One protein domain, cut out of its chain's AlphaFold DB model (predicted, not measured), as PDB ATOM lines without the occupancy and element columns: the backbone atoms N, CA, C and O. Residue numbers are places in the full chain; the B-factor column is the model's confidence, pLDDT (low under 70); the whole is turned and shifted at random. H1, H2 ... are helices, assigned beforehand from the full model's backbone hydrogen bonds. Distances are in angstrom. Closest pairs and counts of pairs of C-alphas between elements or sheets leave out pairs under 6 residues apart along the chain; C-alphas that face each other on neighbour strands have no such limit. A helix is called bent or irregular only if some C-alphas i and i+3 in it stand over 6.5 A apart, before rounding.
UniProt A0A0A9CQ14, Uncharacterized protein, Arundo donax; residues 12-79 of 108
ATOM      1  N   CYS A  12     212.654 215.082 234.516       74.50
ATOM      2  CA  CYS A  12     213.502 213.994 234.017       74.50
ATOM      3  C   CYS A  12     213.324 212.668 234.775       74.50
ATOM      4  O   CYS A  12     213.814 211.644 234.312       74.50
ATOM      5  N   PHE A  13     212.634 212.670 235.919       76.38
ATOM      6  CA  PHE A  13     212.398 211.462 236.706       76.38
ATOM      7  C   PHE A  13     211.131 210.696 236.293       76.38
ATOM      8  O   PHE A  13     210.956 209.556 236.712       76.38
ATOM      9  N   ASP A  14     210.261 211.281 235.464       78.31
ATOM     10  CA  ASP A  14     209.008 210.659 235.000       78.31
ATOM     11  C   ASP A  14     209.236 209.264 234.350       78.31
ATOM     12  O   ASP A  14     208.600 208.292 234.767       78.31
ATOM     13  N   PRO A  15     210.243 209.075 233.463       80.56
ATOM     14  CA  PRO A  15     210.558 207.754 232.908       80.56
ATOM     15  C   PRO A  15     211.037 206.735 233.954       80.56
ATOM     16  O   PRO A  15     210.746 205.547 233.833       80.56
ATOM     17  N   LEU A  16     211.739 207.180 235.003       80.94
ATOM     18  CA  LEU A  16     212.169 206.298 236.094       80.94
ATOM     19  C   LEU A  16     210.966 205.827 236.918       80.94
ATOM     20  O   LEU A  16     210.857 204.635 237.202       80.94
ATOM     21  N   TYR A  17     210.034 206.729 237.245       76.38
ATOM     22  CA  TYR A  17     208.781 206.384 237.931       76.38
ATOM     23  C   TYR A  17     207.921 205.398 237.133       76.38
ATOM     24  O   TYR A  17     207.269 204.532 237.716       76.38
ATOM     25  N   TYR A  18     207.945 205.504 235.806       76.94
ATOM     26  CA  TYR A  18     207.302 204.544 234.917       76.94
ATOM     27  C   TYR A  18     207.960 203.156 235.000       76.94
ATOM     28  O   TYR A  18     207.261 202.156 235.151       76.94
ATOM     29  N   MET A  19     209.298 203.083 234.969       80.56
ATOM     30  CA  MET A  19     210.046 201.814 235.007       80.56
ATOM     31  C   MET A  19     209.892 201.039 236.320       80.56
ATOM     32  O   MET A  19     209.892 199.811 236.309       80.56
ATOM     33  N   VAL A  20     209.754 201.727 237.455       83.50
ATOM     34  CA  VAL A  20     209.617 201.074 238.773       83.50
ATOM     35  C   VAL A  20     208.215 200.522 239.041       83.50
ATOM     36  O   VAL A  20     207.946 200.006 240.127       83.50
ATOM     37  N   ASN A  21     207.290 200.636 238.088       81.25
ATOM     38  CA  ASN A  21     205.929 200.165 238.265       81.25
ATOM     39  C   ASN A  21     205.827 198.672 237.892       81.25
ATOM     40  O   ASN A  21     205.965 198.332 236.718       81.25
ATOM     41  N   PRO A  22     205.541 197.757 238.843       78.25
ATOM     42  CA  PRO A  22     205.598 196.307 238.609       78.25
ATOM     43  C   PRO A  22     204.570 195.791 237.588       78.25
ATOM     44  O   PRO A  22     204.620 194.630 237.188       78.25
ATOM     45  N   ARG A  23     203.615 196.634 237.175       74.62
ATOM     46  CA  ARG A  23     202.609 196.346 236.149       74.62
ATOM     47  C   ARG A  23     202.523 197.501 235.157       74.62
ATOM     48  O   ARG A  23     201.775 198.450 235.362       74.62
ATOM     49  N   MET A  24     203.269 197.384 234.067       72.25
ATOM     50  CA  MET A  24     203.339 198.354 232.966       72.25
ATOM     51  C   MET A  24     202.281 198.115 231.865       72.25
ATOM     52  O   MET A  24     202.547 198.315 230.683       72.25
ATOM     53  N   CYS A  25     201.086 197.647 232.232       79.56
ATOM     54  CA  CYS A  25     200.011 197.385 231.271       79.56
ATOM     55  C   CYS A  25     199.096 198.606 231.138       79.56
ATOM     56  O   CYS A  25     198.615 199.126 232.145       79.56
ATOM     57  N   TYR A  26     198.805 199.012 229.901       81.19
ATOM     58  CA  TYR A  26     197.873 200.096 229.592       81.19
ATOM     59  C   TYR A  26     196.752 199.584 228.697       81.19
ATOM     60  O   TYR A  26     197.010 198.919 227.695       81.19
ATOM     61  N   THR A  27     195.516 199.932 229.043       86.94
ATOM     62  CA  THR A  27     194.352 199.713 228.184       86.94
ATOM     63  C   THR A  27     193.988 201.038 227.543       86.94
ATOM     64  O   THR A  27     193.786 202.033 228.237       86.94
ATOM     65  N   VAL A  28     193.907 201.049 226.217       90.56
ATOM     66  CA  VAL A  28     193.475 202.222 225.459       90.56
ATOM     67  C   VAL A  28     192.100 201.930 224.886       90.56
ATOM     68  O   VAL A  28     191.888 200.891 224.267       90.56
ATOM     69  N   GLN A  29     191.176 202.859 225.093       92.50
ATOM     70  CA  GLN A  29     189.854 202.838 224.488       92.50
ATOM     71  C   GLN A  29     189.657 204.139 223.716       92.50
ATOM     72  O   GLN A  29     189.898 205.226 224.241       92.50
ATOM     73  N   PHE A  30     189.225 204.023 222.465       94.06
ATOM     74  CA  PHE A  30     188.883 205.174 221.641       94.06
ATOM     75  C   PHE A  30     187.393 205.467 221.786       94.06
ATOM     76  O   PHE A  30     186.566 204.581 221.588       94.06
ATOM     77  N   LEU A  31     187.067 206.705 222.152       93.94
ATOM     78  CA  LEU A  31     185.694 207.202 222.217       93.94
ATOM     79  C   LEU A  31     185.302 207.846 220.884       93.94
ATOM     80  O   LEU A  31     186.159 208.237 220.085       93.94
ATOM     81  N   ASP A  32     183.997 208.019 220.689       94.19
ATOM     82  CA  ASP A  32     183.465 208.758 219.551       94.19
ATOM     83  C   ASP A  32     183.988 210.195 219.507       94.19
ATOM     84  O   ASP A  32     184.171 210.870 220.529       94.19
ATOM     85  N   LYS A  33     184.190 210.685 218.283       92.00
ATOM     86  CA  LYS A  33     184.624 212.061 218.048       92.00
ATOM     87  C   LYS A  33     183.579 213.032 218.597       92.00
ATOM     88  O   LYS A  33     182.382 212.882 218.368       92.00
ATOM     89  N   VAL A  34     184.048 214.054 219.305       91.12
ATOM     90  CA  VAL A  34     183.199 215.151 219.777       91.12
ATOM     91  C   VAL A  34     183.162 216.228 218.703       91.12
ATOM     92  O   VAL A  34     184.215 216.637 218.211       91.12
ATOM     93  N   ASP A  35     181.962 216.680 218.345       90.31
ATOM     94  CA  ASP A  35     181.816 217.812 217.439       90.31
ATOM     95  C   ASP A  35     182.290 219.103 218.121       90.31
ATOM     96  O   ASP A  35     181.784 219.506 219.169       90.31
ATOM     97  N   THR A  36     183.296 219.737 217.524       87.75
ATOM     98  CA  THR A  36     183.899 220.988 218.000       87.75
ATOM     99  C   THR A  36     183.481 222.197 217.168       87.75
ATOM    100  O   THR A  36     183.913 223.315 217.471       87.75
ATOM    101  N   SER A  37     182.611 222.002 216.167       88.56
ATOM    102  CA  SER A  37     182.049 223.082 215.351       88.56
ATOM    103  C   SER A  37     181.508 224.257 216.185       88.56
ATOM    104  O   SER A  37     181.881 225.393 215.880       88.56
ATOM    105  N   PRO A  38     180.813 224.054 217.328       85.31
ATOM    106  CA  PRO A  38     180.239 225.174 218.074       85.31
ATOM    107  C   PRO A  38     181.287 226.077 218.738       85.31
ATOM    108  O   PRO A  38     181.041 227.264 218.929       85.31
ATOM    109  N   VAL A  39     182.471 225.552 219.085       89.50
ATOM    110  CA  VAL A  39     183.574 226.381 219.620       89.50
ATOM    111  C   VAL A  39     184.214 227.187 218.506       89.50
ATOM    112  O   VAL A  39     184.529 228.363 218.693       89.50
ATOM    113  N   ARG A  40     184.415 226.551 217.347       87.00
ATOM    114  CA  ARG A  40     185.030 227.187 216.180       87.00
ATOM    115  C   ARG A  40     184.175 228.341 215.675       87.00
ATOM    116  O   ARG A  40     184.702 229.411 215.388       87.00
ATOM    117  N   ASP A  41     182.866 228.136 215.668       90.62
ATOM    118  CA  ASP A  41     181.892 229.119 215.211       90.62
ATOM    119  C   ASP A  41     181.515 230.111 216.335       90.62
ATOM    120  O   ASP A  41     180.629 230.945 216.168       90.62
ATOM    121  N   ARG A  42     182.209 230.047 217.489       86.50
ATOM    122  CA  ARG A  42     182.012 230.891 218.685       86.50
ATOM    123  C   ARG A  42     180.579 230.837 219.251       86.50
ATOM    124  O   ARG A  42     180.190 231.689 220.043       86.50
ATOM    125  N   ALA A  43     179.813 229.815 218.891       87.25
ATOM    126  CA  ALA A  43     178.472 229.570 219.404       87.25
ATOM    127  C   ALA A  43     178.482 229.046 220.853       87.25
ATOM    128  O   ALA A  43     177.512 229.242 221.579       87.25
ATOM    129  N   ALA A  44     179.577 228.411 221.289       87.75
ATOM    130  CA  ALA A  44     179.762 227.924 222.656       87.75
ATOM    131  C   ALA A  44     181.165 228.260 223.196       87.75
ATOM    132  O   ALA A  44     182.141 228.259 222.435       87.75
ATOM    133  N   PRO A  45     181.315 228.521 224.509       89.44
ATOM    134  CA  PRO A  45     182.624 228.756 225.098       89.44
ATOM    135  C   PRO A  45     183.441 227.456 225.139       89.44
ATOM    136  O   PRO A  45     182.924 226.363 225.378       89.44
ATOM    137  N   SER A  46     184.758 227.574 224.964       88.94
ATOM    138  CA  SER A  46     185.675 226.425 224.993       88.94
ATOM    139  C   SER A  46     185.647 225.667 226.323       88.94
ATOM    140  O   SER A  46     185.877 224.459 226.345       88.94
ATOM    141  N   THR A  47     185.328 226.356 227.425       89.06
ATOM    142  CA  THR A  47     185.219 225.746 228.756       89.06
ATOM    143  C   THR A  47     184.084 224.727 228.837       89.06
ATOM    144  O   THR A  47     184.263 223.670 229.438       89.06
ATOM    145  N   ASP A  48     182.945 224.988 228.191       90.06
ATOM    146  CA  ASP A  48     181.794 224.079 228.227       90.06
ATOM    147  C   ASP A  48     182.090 222.805 227.443       90.06
ATOM    148  O   ASP A  48     181.741 221.701 227.864       90.06
ATOM    149  N   MET A  49     182.822 222.946 226.341       92.50
ATOM    150  CA  MET A  49     183.265 221.817 225.533       92.50
ATOM    151  C   MET A  49     184.355 220.997 226.223       92.50
ATOM    152  O   MET A  49     184.308 219.769 226.175       92.50
ATOM    153  N   ALA A  50     185.275 221.635 226.951       90.94
ATOM    154  CA  ALA A  50     186.212 220.922 227.817       90.94
ATOM    155  C   ALA A  50     185.473 220.123 228.907       90.94
ATOM    156  O   ALA A  50     185.765 218.946 229.109       90.94
ATOM    157  N   ASN A  51     184.459 220.722 229.541       90.56
ATOM    158  CA  ASN A  51     183.621 220.055 230.541       90.56
ATOM    159  C   ASN A  51     182.808 218.888 229.952       90.56
ATOM    160  O   ASN A  51     182.561 217.895 230.639       90.56
ATOM    161  N   LEU A  52     182.366 218.987 228.696       92.19
ATOM    162  CA  LEU A  52     181.697 217.895 227.985       92.19
ATOM    163  C   LEU A  52     182.653 216.724 227.725       92.19
ATOM    164  O   LEU A  52     182.321 215.583 228.037       92.19
ATOM    165  N   VAL A  53     183.841 217.001 227.179       93.19
ATOM    166  CA  VAL A  53     184.859 215.973 226.906       93.19
ATOM    167  C   VAL A  53     185.282 215.286 228.202       93.19
ATOM    168  O   VAL A  53     185.319 214.060 228.259       93.19
ATOM    169  N   GLN A  54     185.528 216.057 229.263       92.88
ATOM    170  CA  GLN A  54     185.902 215.515 230.566       92.88
ATOM    171  C   GLN A  54     184.824 214.580 231.131       92.88
ATOM    172  O   GLN A  54     185.165 213.520 231.651       92.88
ATOM    173  N   ARG A  55     183.537 214.928 230.987       93.06
ATOM    174  CA  ARG A  55     182.417 214.059 231.388       93.06
ATOM    175  C   ARG A  55     182.400 212.749 230.614       93.06
ATOM    176  O   ARG A  55     182.390 211.701 231.244       93.06
ATOM    177  N   LYS A  56     182.509 212.799 229.282       94.25
ATOM    178  CA  LYS A  56     182.563 211.590 228.442       94.25
ATOM    179  C   LYS A  56     183.729 210.669 228.815       94.25
ATOM    180  O   LYS A  56     183.557 209.458 228.900       94.25
ATOM    181  N   MET A  57     184.911 211.239 229.057       93.88
ATOM    182  CA  MET A  57     186.081 210.467 229.495       93.88
ATOM    183  C   MET A  57     185.884 209.876 230.894       93.88
ATOM    184  O   MET A  57     186.246 208.726 231.125       93.88
ATOM    185  N   GLY A  58     185.301 210.648 231.817       93.31
ATOM    186  CA  GLY A  58     184.955 210.185 233.158       93.31
ATOM    187  C   GLY A  58     183.987 209.007 233.119       93.31
ATOM    188  O   GLY A  58     184.288 207.966 233.685       93.31
ATOM    189  N   GLU A  59     182.887 209.126 232.376       93.50
ATOM    190  CA  GLU A  59     181.884 208.066 232.209       93.50
ATOM    191  C   GLU A  59     182.490 206.775 231.645       93.50
ATOM    192  O   GLU A  59     182.267 205.705 232.209       93.50
ATOM    193  N   ALA A  60     183.316 206.867 230.597       93.50
ATOM    194  CA  ALA A  60     183.972 205.698 230.003       93.50
ATOM    195  C   ALA A  60     184.943 204.987 230.965       93.50
ATOM    196  O   ALA A  60     185.113 203.772 230.891       93.50
ATOM    197  N   LEU A  61     185.566 205.734 231.879       92.19
ATOM    198  CA  LEU A  61     186.503 205.208 232.873       92.19
ATOM    199  C   LEU A  61     185.852 204.899 234.236       92.19
ATOM    200  O   LEU A  61     186.533 204.392 235.126       92.19
ATOM    201  N   GLY A  62     184.564 205.204 234.426       92.81
ATOM    202  CA  GLY A  62     183.867 205.060 235.710       92.81
ATOM    203  C   GLY A  62     184.228 206.118 236.765       92.81
ATOM    204  O   GLY A  62     184.090 205.865 237.960       92.81
ATOM    205  N   TYR A  63     184.699 207.297 236.352       91.38
ATOM    206  CA  TYR A  63     185.055 208.416 237.229       91.38
ATOM    207  C   TYR A  63     184.062 209.581 237.153       91.38
ATOM    208  O   TYR A  63     183.515 209.904 236.100       91.38
ATOM    209  N   GLY A  64     183.893 210.280 238.278       91.44
ATOM    210  CA  GLY A  64     183.148 211.537 238.346       91.44
ATOM    211  C   GLY A  64     184.016 212.754 238.022       91.44
ATOM    212  O   GLY A  64     185.194 212.813 238.379       91.44
ATOM    213  N   CYS A  65     183.425 213.760 237.374       87.31
ATOM    214  CA  CYS A  65     184.075 215.059 237.203       87.31
ATOM    215  C   CYS A  65     184.211 215.777 238.550       87.31
ATOM    216  O   CYS A  65     183.253 215.847 239.319       87.31
ATOM    217  N   THR A  66     185.387 216.343 238.821       87.50
ATOM    218  CA  THR A  66     185.605 217.164 240.016       87.50
ATOM    219  C   THR A  66     185.216 218.617 239.755       87.50
ATOM    220  O   THR A  66     185.303 219.104 238.628       87.50
ATOM    221  N   MET A  67     184.824 219.330 240.813       88.06
ATOM    222  CA  MET A  67     184.546 220.773 240.783       88.06
ATOM    223  C   MET A  67     185.790 221.608 241.139       88.06
ATOM    224  O   MET A  67     185.670 222.747 241.585       88.06
ATOM    225  N   LEU A  68     186.991 221.034 240.991       86.88
ATOM    226  CA  LEU A  68     188.241 221.706 241.338       86.88
ATOM    227  C   LEU A  68     188.528 222.825 240.341       86.88
ATOM    228  O   LEU A  68     188.557 222.607 239.128       86.88
ATOM    229  N   THR A  69     188.814 224.017 240.855       87.50
ATOM    230  CA  THR A  69     189.288 225.107 240.010       87.50
ATOM    231  C   THR A  69     190.721 224.837 239.555       87.50
ATOM    232  O   THR A  69     191.444 223.997 240.104       87.50
ATOM    233  N   ARG A  70     191.183 225.605 238.560       85.69
ATOM    234  CA  ARG A  70     192.601 225.604 238.176       85.69
ATOM    235  C   ARG A  70     193.491 225.830 239.403       85.69
ATOM    236  O   ARG A  70     194.450 225.089 239.580       85.69
ATOM    237  N   LYS A  71     193.166 226.812 240.247       88.81
ATOM    238  CA  LYS A  71     193.957 227.133 241.439       88.81
ATOM    239  C   LYS A  71     194.047 225.929 242.377       88.81
ATOM    240  O   LYS A  71     195.151 225.536 242.735       88.81
ATOM    241  N   ASP A  72     192.918 225.292 242.675       90.62
ATOM    242  CA  ASP A  72     192.866 224.139 243.586       90.62
ATOM    243  C   ASP A  72     193.704 222.971 243.059       90.62
ATOM    244  O   ASP A  72     194.482 222.361 243.792       90.62
ATOM    245  N   LYS A  73     193.604 222.702 241.751       87.38
ATOM    246  CA  LYS A  73     194.375 221.651 241.083       87.38
ATOM    247  C   LYS A  73     195.881 221.893 241.188       87.38
ATOM    248  O   LYS A  73     196.625 220.972 241.518       87.38
ATOM    249  N   TYR A  74     196.347 223.100 240.870       86.56
ATOM    250  CA  TYR A  74     197.779 223.408 240.909       86.56
ATOM    251  C   TYR A  74     198.306 223.506 242.344       86.56
ATOM    252  O   TYR A  74     199.439 223.091 242.595       86.56
ATOM    253  N   LEU A  75     197.481 223.953 243.293       88.75
ATOM    254  CA  LEU A  75     197.849 223.990 244.703       88.75
ATOM    255  C   LEU A  75     198.059 222.571 245.238       88.75
ATOM    256  O   LEU A  75     199.087 222.295 245.849       88.75
ATOM    257  N   MET A  76     197.143 221.651 244.926       85.88
ATOM    258  CA  MET A  76     197.245 220.246 245.325       85.88
ATOM    259  C   MET A  76     198.432 219.523 244.669       85.88
ATOM    260  O   MET A  76     199.113 218.743 245.328       85.88
ATOM    261  N   LEU A  77     198.679 219.747 243.372       83.38
ATOM    262  CA  LEU A  77     199.678 218.982 242.610       83.38
ATOM    263  C   LEU A  77     201.092 219.569 242.650       83.38
ATOM    264  O   LEU A  77     202.060 218.847 242.412       83.38
ATOM    265  N   ALA A  78     201.215 220.879 242.851       83.88
ATOM    266  CA  ALA A  78     202.467 221.602 242.656       83.88
ATOM    267  C   ALA A  78     202.710 222.718 243.683       83.88
ATOM    268  O   ALA A  78     203.688 223.453 243.546       83.88
ATOM    269  N   GLY A  79     201.831 222.881 244.679       85.31
ATOM    270  CA  GLY A  79     201.979 223.890 245.729       85.31
ATOM    271  C   GLY A  79     201.953 225.337 245.226       85.31
ATOM    272  O   GLY A  79     202.476 226.218 245.898       85.31
TER     273      GLY A  79
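Overview. This is residues 12 to 79 of the 108 residues of an uncharacterized protein of Arundo donax (UniProt A0A0A9CQ14). The model is an open arc of four separate helices: one long helix, H3, with the short H2 near its first end, and H1 and H4 each set well away from the other helices, so that no two helices clearly touch. A long stretch with no named element, residues 20 to 36, sweeps in an arc from H1 across to H2, and residues 12 to 28, which include H1, stick out as a free arm. The printed part has 68 residues with four named helices, in the order H1, H2, H3, H4, and no named strand; the class is all helix. The whole is only just loose, close to extended, with a radius of gyration of the C-alphas of 16.4 A and spans of 46 by 32 by 24 A.

Arrangement. The longest helix is H3, residues 46 to 61, and it touches no helix. H2, residues 37 to 40, is near H3: the two are close but not clearly touching, with 2 pairs of C-alphas within 8 A. Their closest C-alphas, those of Val 39 and Ser 46, are 5.8 A apart. H4, residues 70 to 78, is apart from H3 and from H2. H1, residues 12 to 19, is apart from H2, H3 and H4. Every pair of O i and N i+4 is within hydrogen-bond range in H3 and H4, and 3 of 4 are in H1, while H2 is too short for such a pair and has its 1 pair of O i and N i+3 within range.

Along the chain. H3 begins with C-alpha 46 at (185.675, 226.425, 224.993) and ends with C-alpha 61 at (186.503, 205.208, 232.873), 22.6 A from first to last C-alpha. H2, Ser 37 to Arg 40, measures 5.1 A in the same way. H4, Arg 70 to Ala 78, measures 11.6 A. H1, Cys 12 to Met 19, measures 12.7 A and begins with C-alpha 12 at (213.502, 213.994, 234.017). H1 is only just irregular: C-alphas 12 and 15 are 7.0 A apart.

Size, cuts and confidence. The two C-alphas farthest apart are those of Pro 22 and Ala 43, at 47.0 A. Residues 12 to 28, of which 12 to 19 belong to H1, stand free; the other 51 residues span 36 by 27 by 15 A. The link from H1 to H2, 17 residues, is long, that from H2 to H3, 5 residues, is tight, and that from H3 to H4, 8 residues, is short. The printed part has no cut. The mean pLDDT of the printed part is 87.3, that of H1 is 78, and no printed residue is under 70.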